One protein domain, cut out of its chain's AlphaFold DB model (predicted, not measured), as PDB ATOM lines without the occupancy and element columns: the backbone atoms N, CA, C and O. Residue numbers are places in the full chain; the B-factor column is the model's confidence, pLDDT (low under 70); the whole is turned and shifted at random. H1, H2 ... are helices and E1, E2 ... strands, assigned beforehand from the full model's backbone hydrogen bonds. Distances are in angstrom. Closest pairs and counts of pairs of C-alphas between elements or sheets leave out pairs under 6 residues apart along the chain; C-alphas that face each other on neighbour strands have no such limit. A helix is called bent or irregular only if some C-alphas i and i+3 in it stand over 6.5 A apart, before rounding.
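What this domain is: This is residues 4 to 71 of the 165 residues of an uncharacterized protein of Aspergillus ellipticus CBS 707.79 (UniProt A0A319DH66). This domain has little regular structure: a flat coil of mostly loop, in which residues 4 to 28 and the short helix H1 sweep round the rim and the small hairpin E1 and E2, with its long loop 52 to 66, lies inside the curve. The 68 printed residues hold H1, E1 and E2 in that order, 16 residues in named elements, class mixed. The two-stranded sheet is antiparallel. The whole is only just compact, close to loose, with a radius of gyration of the C-alphas of 12.7 A, spanning 36 by 30 by 15 A.

How they stand to each other: Look first at E1, residues 48 to 51, and E2, residues 67 to 70, an antiparallel hairpin at 147 degrees. N 49 and O 69 are within hydrogen-bond range at 2.7 A. The closest C-alphas of H1, residues 29 to 36, and E2 are those of Leu 34 and Ser 67, 7.9 A apart. H1 is irregular, C-alphas 30 and 33 being 7.9 A apart; 2 of 4 O i to N i+4 pairs and 4 of 5 O i to N i+3 pairs are within range.

Where its parts are: Find C-alpha 48 at (186.583, 143.793, 219.784); E1 runs 9.2 A to C-alpha 51. E2 runs 10.4 A, to C-alpha 70 at (188.305, 139.516, 220.569). H1 runs 11.2 A from C-alpha 29 at (165.895, 148.353, 221.297).

The domain as a whole: The C-alphas farthest apart, of Ser 20 and Pro 43, are 36.7 A apart. The printed part has no cut, and both links, H1 to E1 and E1 to E2, are long. Residues 4 to 7 and 20 to 24 have pLDDT under 70.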
ATOM      1  N   ALA A   4     184.427 140.554 207.014       54.03
ATOM      2  CA  ALA A   4     185.210 139.955 208.094       54.03
ATOM      3  C   ALA A   4     186.717 139.866 207.785       54.03
ATOM      4  O   ALA A   4     187.549 139.896 208.694       54.03
ATOM      5  N   LYS A   5     187.097 139.783 206.502       49.69
ATOM      6  CA  LYS A   5     188.500 139.610 206.093       49.69
ATOM      7  C   LYS A   5     189.331 140.893 206.235       49.69
ATOM      8  O   LYS A   5     190.550 140.803 206.321       49.69
ATOM      9  N   GLU A   6     188.686 142.059 206.279       59.12
ATOM     10  CA  GLU A   6     189.344 143.368 206.416       59.12
ATOM     11  C   GLU A   6     189.589 143.756 207.886       59.12
ATOM     12  O   GLU A   6     190.487 144.539 208.178       59.12
ATOM     13  N   LEU A   7     188.852 143.149 208.825       62.81
ATOM     14  CA  LEU A   7     188.880 143.466 210.261       62.81
ATOM     15  C   LEU A   7     189.840 142.586 211.086       62.81
ATOM     16  O   LEU A   7     189.847 142.649 212.312       62.81
ATOM     17  N   GLY A   8     190.623 141.709 210.447       80.94
ATOM     18  CA  GLY A   8     191.462 140.745 211.174       80.94
ATOM     19  C   GLY A   8     190.653 139.757 212.029       80.94
ATOM     20  O   GLY A   8     191.172 139.209 213.002       80.94
ATOM     21  N   VAL A   9     189.377 139.541 211.689       90.25
ATOM     22  CA  VAL A   9     188.486 138.581 212.355       90.25
ATOM     23  C   VAL A   9     189.011 137.167 212.123       90.25
ATOM     24  O   VAL A   9     189.475 136.831 211.029       90.25
ATOM     25  N   ARG A  10     188.917 136.312 213.144       92.12
ATOM     26  CA  ARG A  10     189.249 134.895 213.017       92.12
ATOM     27  C   ARG A  10     188.375 134.260 211.923       92.12
ATOM     28  O   ARG A  10     187.150 134.389 211.995       92.12
ATOM     29  N   PRO A  11     188.955 133.549 210.939       90.44
ATOM     30  CA  PRO A  11     188.192 132.976 209.836       90.44
ATOM     31  C   PRO A  11     187.072 132.040 210.299       90.44
ATOM     32  O   PRO A  11     187.303 131.102 211.064       90.44
ATOM     33  N   ILE A  12     185.868 132.261 209.776       88.62
ATOM     34  CA  ILE A  12     184.697 131.423 210.042       88.62
ATOM     35  C   ILE A  12     184.674 130.297 209.005       88.62
ATOM     36  O   ILE A  12     184.620 130.553 207.804       88.62
ATOM     37  N   ARG A  13     184.765 129.045 209.468       89.25
ATOM     38  CA  ARG A  13     184.870 127.849 208.604       89.25
ATOM     39  C   ARG A  13     183.565 127.070 208.466       89.25
ATOM     40  O   ARG A  13     183.403 126.319 207.511       89.25
ATOM     41  N   TYR A  14     182.654 127.244 209.419       88.50
ATOM     42  CA  TYR A  14     181.422 126.474 209.521       88.50
ATOM     43  C   TYR A  14     180.260 127.394 209.888       88.50
ATOM     44  O   TYR A  14     180.435 128.354 210.638       88.50
ATOM     45  N   ALA A  15     179.074 127.069 209.383       89.81
ATOM     46  CA  ALA A  15     177.819 127.716 209.730       89.81
ATOM     47  C   ALA A  15     176.776 126.617 209.959       89.81
ATOM     48  O   ALA A  15     176.533 125.802 209.070       89.81
ATOM     49  N   PHE A  16     176.203 126.566 211.161       87.75
ATOM     50  CA  PHE A  16     175.234 125.548 211.558       87.75
ATOM     51  C   PHE A  16     173.896 126.209 211.897       87.75
ATOM     52  O   PHE A  16     173.850 127.108 212.735       87.75
ATOM     53  N   ASP A  17     172.815 125.769 211.248       86.25
ATOM     54  CA  ASP A  17     171.450 126.188 211.575       86.25
ATOM     55  C   ASP A  17     170.774 125.116 212.435       86.25
ATOM     56  O   ASP A  17     170.246 124.126 211.930       86.25
ATOM     57  N   ALA A  18     170.803 125.317 213.752       78.38
ATOM     58  CA  ALA A  18     170.209 124.389 214.709       78.38
ATOM     59  C   ALA A  18     168.670 124.401 214.703       78.38
ATOM     60  O   ALA A  18     168.053 123.465 215.207       78.38
ATOM     61  N   VAL A  19     168.040 125.468 214.198       75.75
ATOM     62  CA  VAL A  19     166.604 125.736 214.400       75.75
ATOM     63  C   VAL A  19     165.788 125.473 213.132       75.75
ATOM     64  O   VAL A  19     164.566 125.479 213.204       75.75
ATOM     65  N   SER A  20     166.436 125.165 211.999       63.03
ATOM     66  CA  SER A  20     165.787 124.766 210.740       63.03
ATOM     67  C   SER A  20     164.577 125.647 210.410       63.03
ATOM     68  O   SER A  20     163.449 125.176 210.427       63.03
ATOM     69  N   ALA A  21     164.824 126.931 210.130       58.22
ATOM     70  CA  ALA A  21     163.850 127.911 209.636       58.22
ATOM     71  C   ALA A  21     162.545 128.097 210.454       58.22
ATOM     72  O   ALA A  21     161.651 127.258 210.492       58.22
ATOM     73  N   GLY A  22     162.323 129.315 210.958       56.78
ATOM     74  CA  GLY A  22     160.935 129.746 211.159       56.78
ATOM     75  C   GLY A  22     160.743 131.066 211.877       56.78
ATOM     76  O   GLY A  22     159.943 131.891 211.439       56.78
ATOM     77  N   ARG A  23     161.478 131.311 212.965       65.31
ATOM     78  CA  ARG A  23     161.236 132.508 213.772       65.31
ATOM     79  C   ARG A  23     162.396 133.478 213.676       65.31
ATOM     80  O   ARG A  23     163.419 133.312 214.333       65.31
ATOM     81  N   GLN A  24     162.201 134.515 212.864       68.69
ATOM     82  CA  GLN A  24     163.056 135.689 212.929       68.69
ATOM     83  C   GLN A  24     162.974 136.257 214.354       68.69
ATOM     84  O   GLN A  24     161.863 136.470 214.861       68.69
ATOM     85  N   PRO A  25     164.114 136.463 215.026       72.25
ATOM     86  CA  PRO A  25     164.118 137.039 216.355       72.25
ATOM     87  C   PRO A  25     163.498 138.438 216.296       72.25
ATOM     88  O   PRO A  25     163.771 139.224 215.386       72.25
ATOM     89  N   GLN A  26     162.617 138.742 217.250       75.50
ATOM     90  CA  GLN A  26     161.985 140.057 217.307       75.50
ATOM     91  C   GLN A  26     163.054 141.125 217.544       75.50
ATOM     92  O   GLN A  26     163.896 140.994 218.432       75.50
ATOM     93  N   LYS A  27     163.014 142.192 216.738       73.81
ATOM     94  CA  LYS A  27     163.882 143.352 216.942       73.81
ATOM     95  C   LYS A  27     163.574 143.963 218.307       73.81
ATOM     96  O   LYS A  27     162.409 144.184 218.631       73.81
ATOM     97  N   HIS A  28     164.617 144.260 219.074       78.19
ATOM     98  CA  HIS A  28     164.498 144.879 220.388       78.19
ATOM     99  C   HIS A  28     165.485 146.042 220.513       78.19
ATOM    100  O   HIS A  28     166.626 145.938 220.063       78.19
ATOM    101  N   SER A  29     165.067 147.146 221.135       85.69
ATOM    102  CA  SER A  29     165.895 148.353 221.297       85.69
ATOM    103  C   SER A  29     166.966 148.224 222.387       85.69
ATOM    104  O   SER A  29     167.897 149.024 222.423       85.69
ATOM    105  N   THR A  30     166.890 147.198 223.244       89.75
ATOM    106  CA  THR A  30     167.856 146.962 224.343       89.75
ATOM    107  C   THR A  30     169.306 146.927 223.872       89.75
ATOM    108  O   THR A  30     170.192 147.395 224.578       89.75
ATOM    109  N   PHE A  31     169.562 146.396 222.677       89.56
ATOM    110  CA  PHE A  31     170.920 146.199 222.165       89.56
ATOM    111  C   PHE A  31     171.333 147.268 221.152       89.56
ATOM    112  O   PHE A  31     172.209 147.031 220.321       89.56
ATOM    113  N   GLN A  32     170.725 148.458 221.216       89.50
ATOM    114  CA  GLN A  32     171.050 149.557 220.308       89.50
ATOM    115  C   GLN A  32     172.530 149.961 220.391       89.50
ATOM    116  O   GLN A  32     173.116 150.295 219.369       89.50
ATOM    117  N   PHE A  33     173.163 149.854 221.566       90.50
ATOM    118  CA  PHE A  33     174.603 150.095 221.716       90.50
ATOM    119  C   PHE A  33     175.442 149.200 220.786       90.50
ATOM    120  O   PHE A  33     176.394 149.665 220.167       90.50
ATOM    121  N   LEU A  34     175.045 147.935 220.612       91.19
ATOM    122  CA  LEU A  34     175.734 146.973 219.754       91.19
ATOM    123  C   LEU A  34     175.453 147.226 218.266       91.19
ATOM    124  O   LEU A  34     176.314 146.994 217.423       91.19
ATOM    125  N   ALA A  35     174.266 147.743 217.935       89.25
ATOM    126  CA  ALA A  35     173.977 148.225 216.585       89.25
ATOM    127  C   ALA A  35     174.817 149.467 216.246       89.25
ATOM    128  O   ALA A  35     175.392 149.545 215.163       89.25
ATOM    129  N   ASN A  36     174.936 150.409 217.184       90.94
ATOM    130  CA  ASN A  36     175.707 151.640 217.011       90.94
ATOM    131  C   ASN A  36     177.208 151.360 216.866       90.94
ATOM    132  O   ASN A  36     177.866 152.004 216.052       90.94
ATOM    133  N   ALA A  37     177.721 150.358 217.584       90.50
ATOM    134  CA  ALA A  37     179.110 149.909 217.506       90.50
ATOM    135  C   ALA A  37     179.559 149.473 216.103       90.50
ATOM    136  O   ALA A  37     180.751 149.459 215.812       90.50
ATOM    137  N   ARG A  38     178.613 149.116 215.226       87.56
ATOM    138  CA  ARG A  38     178.897 148.798 213.821       87.56
ATOM    139  C   ARG A  38     179.129 150.035 212.960       87.56
ATOM    140  O   ARG A  38     179.753 149.932 211.913       87.56
ATOM    141  N   ILE A  39     178.561 151.171 213.359       87.75
ATOM    142  CA  ILE A  39     178.590 152.424 212.597       87.75
ATOM    143  C   ILE A  39     179.773 153.275 213.050       87.75
ATOM    144  O   ILE A  39     180.477 153.852 212.228       87.75
ATOM    145  N   SER A  40     179.983 153.350 214.364       86.50
ATOM    146  CA  SER A  40     181.073 154.096 214.976       86.50
ATOM    147  C   SER A  40     181.762 153.223 216.019       86.50
ATOM    148  O   SER A  40     181.065 152.634 216.850       86.50
ATOM    149  N   PRO A  41     183.106 153.181 216.040       83.25
ATOM    150  CA  PRO A  41     183.845 152.556 217.126       83.25
ATOM    151  C   PRO A  41     183.400 153.125 218.477       83.25
ATOM    152  O   PRO A  41     183.302 154.344 218.639       83.25
ATOM    153  N   LEU A  42     183.125 152.237 219.430       88.88
ATOM    154  CA  LEU A  42     182.860 152.593 220.820       88.88
ATOM    155  C   LEU A  42     184.108 152.277 221.657       88.88
ATOM    156  O   LEU A  42     184.697 151.212 221.442       88.88
ATOM    157  N   PRO A  43     184.515 153.143 222.605       88.75
ATOM    158  CA  PRO A  43     185.682 152.895 223.455       88.75
ATOM    159  C   PRO A  43     185.632 151.542 224.176       88.75
ATOM    160  O   PRO A  43     186.636 150.846 224.271       88.75
ATOM    161  N   GLU A  44     184.446 151.113 224.607       88.62
ATOM    162  CA  GLU A  44     184.218 149.842 225.299       88.62
ATOM    163  C   GLU A  44     184.519 148.616 224.419       88.62
ATOM    164  O   GLU A  44     184.717 147.510 224.928       88.62
ATOM    165  N   PHE A  45     184.568 148.805 223.099       93.19
ATOM    166  CA  PHE A  45     184.813 147.768 222.103       93.19
ATOM    167  C   PHE A  45     186.154 147.933 221.389       93.19
ATOM    168  O   PHE A  45     186.379 147.282 220.375       93.19
ATOM    169  N   GLU A  46     187.086 148.717 221.940       94.00
ATOM    170  CA  GLU A  46     188.426 148.909 221.361       94.00
ATOM    171  C   GLU A  46     189.188 147.589 221.118       94.00
ATOM    172  O   GLU A  46     190.029 147.499 220.224       94.00
ATOM    173  N   ASN A  47     188.889 146.547 221.904       95.94
ATOM    174  CA  ASN A  47     189.509 145.220 221.826       95.94
ATOM    175  C   ASN A  47     188.675 144.206 221.024       95.94
ATOM    176  O   ASN A  47     189.071 143.045 220.895       95.94
ATOM    177  N   CYS A  48     187.536 144.638 220.484       95.25
ATOM    178  CA  CYS A  48     186.583 143.793 219.784       95.25
ATOM    179  C   CYS A  48     186.567 144.101 218.288       95.25
ATOM    180  O   CYS A  48     186.569 145.253 217.867       95.25
ATOM    181  N   ASN A  49     186.394 143.057 217.493       93.88
ATOM    182  CA  ASN A  49     185.807 143.155 216.174       93.88
ATOM    183  C   ASN A  49     184.288 143.050 216.320       93.88
ATOM    184  O   ASN A  49     183.783 142.083 216.898       93.88
ATOM    185  N   VAL A  50     183.566 144.043 215.806       93.88
ATOM    186  CA  VAL A  50     182.102 144.029 215.742       93.88
ATOM    187  C   VAL A  50     181.708 143.437 214.397       93.88
ATOM    188  O   VAL A  50     182.050 143.988 213.354       93.88
ATOM    189  N   VAL A  51     181.004 142.311 214.411       91.12
ATOM    190  CA  VAL A  51     180.615 141.583 213.195       91.12
ATOM    191  C   VAL A  51     179.103 141.436 213.139       91.12
ATOM    192  O   VAL A  51     178.469 141.218 214.165       91.12
ATOM    193  N   ASP A  52     178.500 141.541 211.957       91.38
ATOM    194  CA  ASP A  52     177.117 141.107 211.748       91.38
ATOM    195  C   ASP A  52     177.131 139.732 211.078       91.38
ATOM    196  O   ASP A  52     177.354 139.650 209.871       91.38
ATOM    197  N   PRO A  53     176.857 138.641 211.815       90.25
ATOM    198  CA  PRO A  53     176.912 137.295 211.249       90.25
ATOM    199  C   PRO A  53     175.988 137.115 210.035       90.25
ATOM    200  O   PRO A  53     176.261 136.303 209.154       90.25
ATOM    201  N   ARG A  54     174.916 137.912 209.936       88.06
ATOM    202  CA  ARG A  54     173.963 137.844 208.821       88.06
ATOM    203  C   ARG A  54     174.555 138.377 207.515       88.06
ATOM    204  O   ARG A  54     174.165 137.891 206.456       88.06
ATOM    205  N   GLU A  55     175.490 139.329 207.571       89.56
ATOM    206  CA  GLU A  55     176.191 139.833 206.377       89.56
ATOM    207  C   GLU A  55     177.041 138.733 205.725       89.56
ATOM    208  O   GLU A  55     177.128 138.657 204.500       89.56
ATOM    209  N   ASP A  56     177.558 137.809 206.537       86.44
ATOM    210  CA  ASP A  56     178.303 136.625 206.099       86.44
ATOM    211  C   ASP A  56     177.410 135.386 205.892       86.44
ATOM    212  O   ASP A  56     177.907 134.272 205.728       86.44
ATOM    213  N   ARG A  57     176.078 135.564 205.862       88.06
ATOM    214  CA  ARG A  57     175.075 134.490 205.696       88.06
ATOM    215  C   ARG A  57     175.146 133.402 206.775       88.06
ATOM    216  O   ARG A  57     174.746 132.263 206.536       88.06
ATOM    217  N   ILE A  58     175.628 133.744 207.964       89.56
ATOM    218  CA  ILE A  58     175.663 132.838 209.110       89.56
ATOM    219  C   ILE A  58     174.279 132.846 209.775       89.56
ATOM    220  O   ILE A  58     173.748 133.927 210.057       89.56
ATOM    221  N   PRO A  59     173.681 131.672 210.057       89.56
ATOM    222  CA  PRO A  59     172.451 131.583 210.835       89.56
ATOM    223  C   PRO A  59     172.604 132.293 212.185       89.56
ATOM    224  O   PRO A  59     173.498 131.978 212.969       89.56
ATOM    225  N   TRP A  60     171.725 133.259 212.461       89.44
ATOM    226  CA  TRP A  60     171.801 134.097 213.661       89.44
ATOM    227  C   TRP A  60     170.452 134.143 214.394       89.44
ATOM    228  O   TRP A  60     169.729 135.139 214.313       89.44
ATOM    229  N   PRO A  61     170.061 133.052 215.083       87.94
ATOM    230  CA  PRO A  61     168.741 132.903 215.695       87.94
ATOM    231  C   PRO A  61     168.621 133.662 217.033       87.94
ATOM    232  O   PRO A  61     168.134 133.125 218.024       87.94
ATOM    233  N   CYS A  62     169.076 134.917 217.096       86.75
ATOM    234  CA  CYS A  62     168.976 135.759 218.289       86.75
ATOM    235  C   CYS A  62     168.707 137.234 217.945       86.75
ATOM    236  O   CYS A  62     168.958 137.701 216.836       86.75
ATOM    237  N   ALA A  63     168.180 137.991 218.911       88.50
ATOM    238  CA  ALA A  63     167.812 139.397 218.711       88.50
ATOM    239  C   ALA A  63     169.013 140.361 218.680       88.50
ATOM    240  O   ALA A  63     168.824 141.563 218.476       88.50
ATOM    241  N   PHE A  64     170.240 139.869 218.887       91.12
ATOM    242  CA  PHE A  64     171.425 140.717 218.880       91.12
ATOM    243  C   PHE A  64     171.704 141.261 217.470       91.12
ATOM    244  O   PHE A  64     171.768 140.491 216.508       91.12
ATOM    245  N   PRO A  65     171.895 142.584 217.316       91.12
ATOM    246  CA  PRO A  65     172.122 143.207 216.015       91.12
ATOM    247  C   PRO A  65     173.547 143.019 215.475       91.12
ATOM    248  O   PRO A  65     173.788 143.373 214.321       91.12
ATOM    249  N   ALA A  66     174.466 142.510 216.293       92.62
ATOM    250  CA  ALA A  66     175.834 142.156 215.935       92.62
ATOM    251  C   ALA A  66     176.345 141.074 216.907       92.62
ATOM    252  O   ALA A  66     175.671 140.742 217.883       92.62
ATOM    253  N   SER A  67     177.545 140.569 216.659       94.00
ATOM    254  CA  SER A  67     178.371 139.818 217.599       94.00
ATOM    255  C   SER A  67     179.679 140.568 217.826       94.00
ATOM    256  O   SER A  67     180.103 141.368 216.992       94.00
ATOM    257  N   LEU A  68     180.331 140.286 218.946       95.12
ATOM    258  CA  LEU A  68     181.676 140.766 219.236       95.12
ATOM    259  C   LEU A  68     182.645 139.585 219.206       95.12
ATOM    260  O   LEU A  68     182.288 138.480 219.611       95.12
ATOM    261  N   GLN A  69     183.872 139.827 218.763       95.81
ATOM    262  CA  GLN A  69     184.961 138.859 218.815       95.81
ATOM    263  C   GLN A  69     186.245 139.558 219.259       95.81
ATOM    264  O   GLN A  69     186.565 140.621 218.742       95.81
ATOM    265  N   CYS A  70     187.006 138.968 220.177       97.12
ATOM    266  CA  CYS A  70     188.305 139.516 220.569       97.12
ATOM    267  C   CYS A  70     189.265 139.573 219.369       97.12
ATOM    268  O   CYS A  70     189.473 138.568 218.683       97.12
ATOM    269  N   LYS A  71     189.891 140.736 219.136       96.12
ATOM    270  CA  LYS A  71     190.846 140.929 218.029       96.12
ATOM    271  C   LYS A  71     192.189 140.214 218.247       96.12
ATOM    272  O   LYS A  71     192.897 139.931 217.289       96.12
TER     273      LYS A  71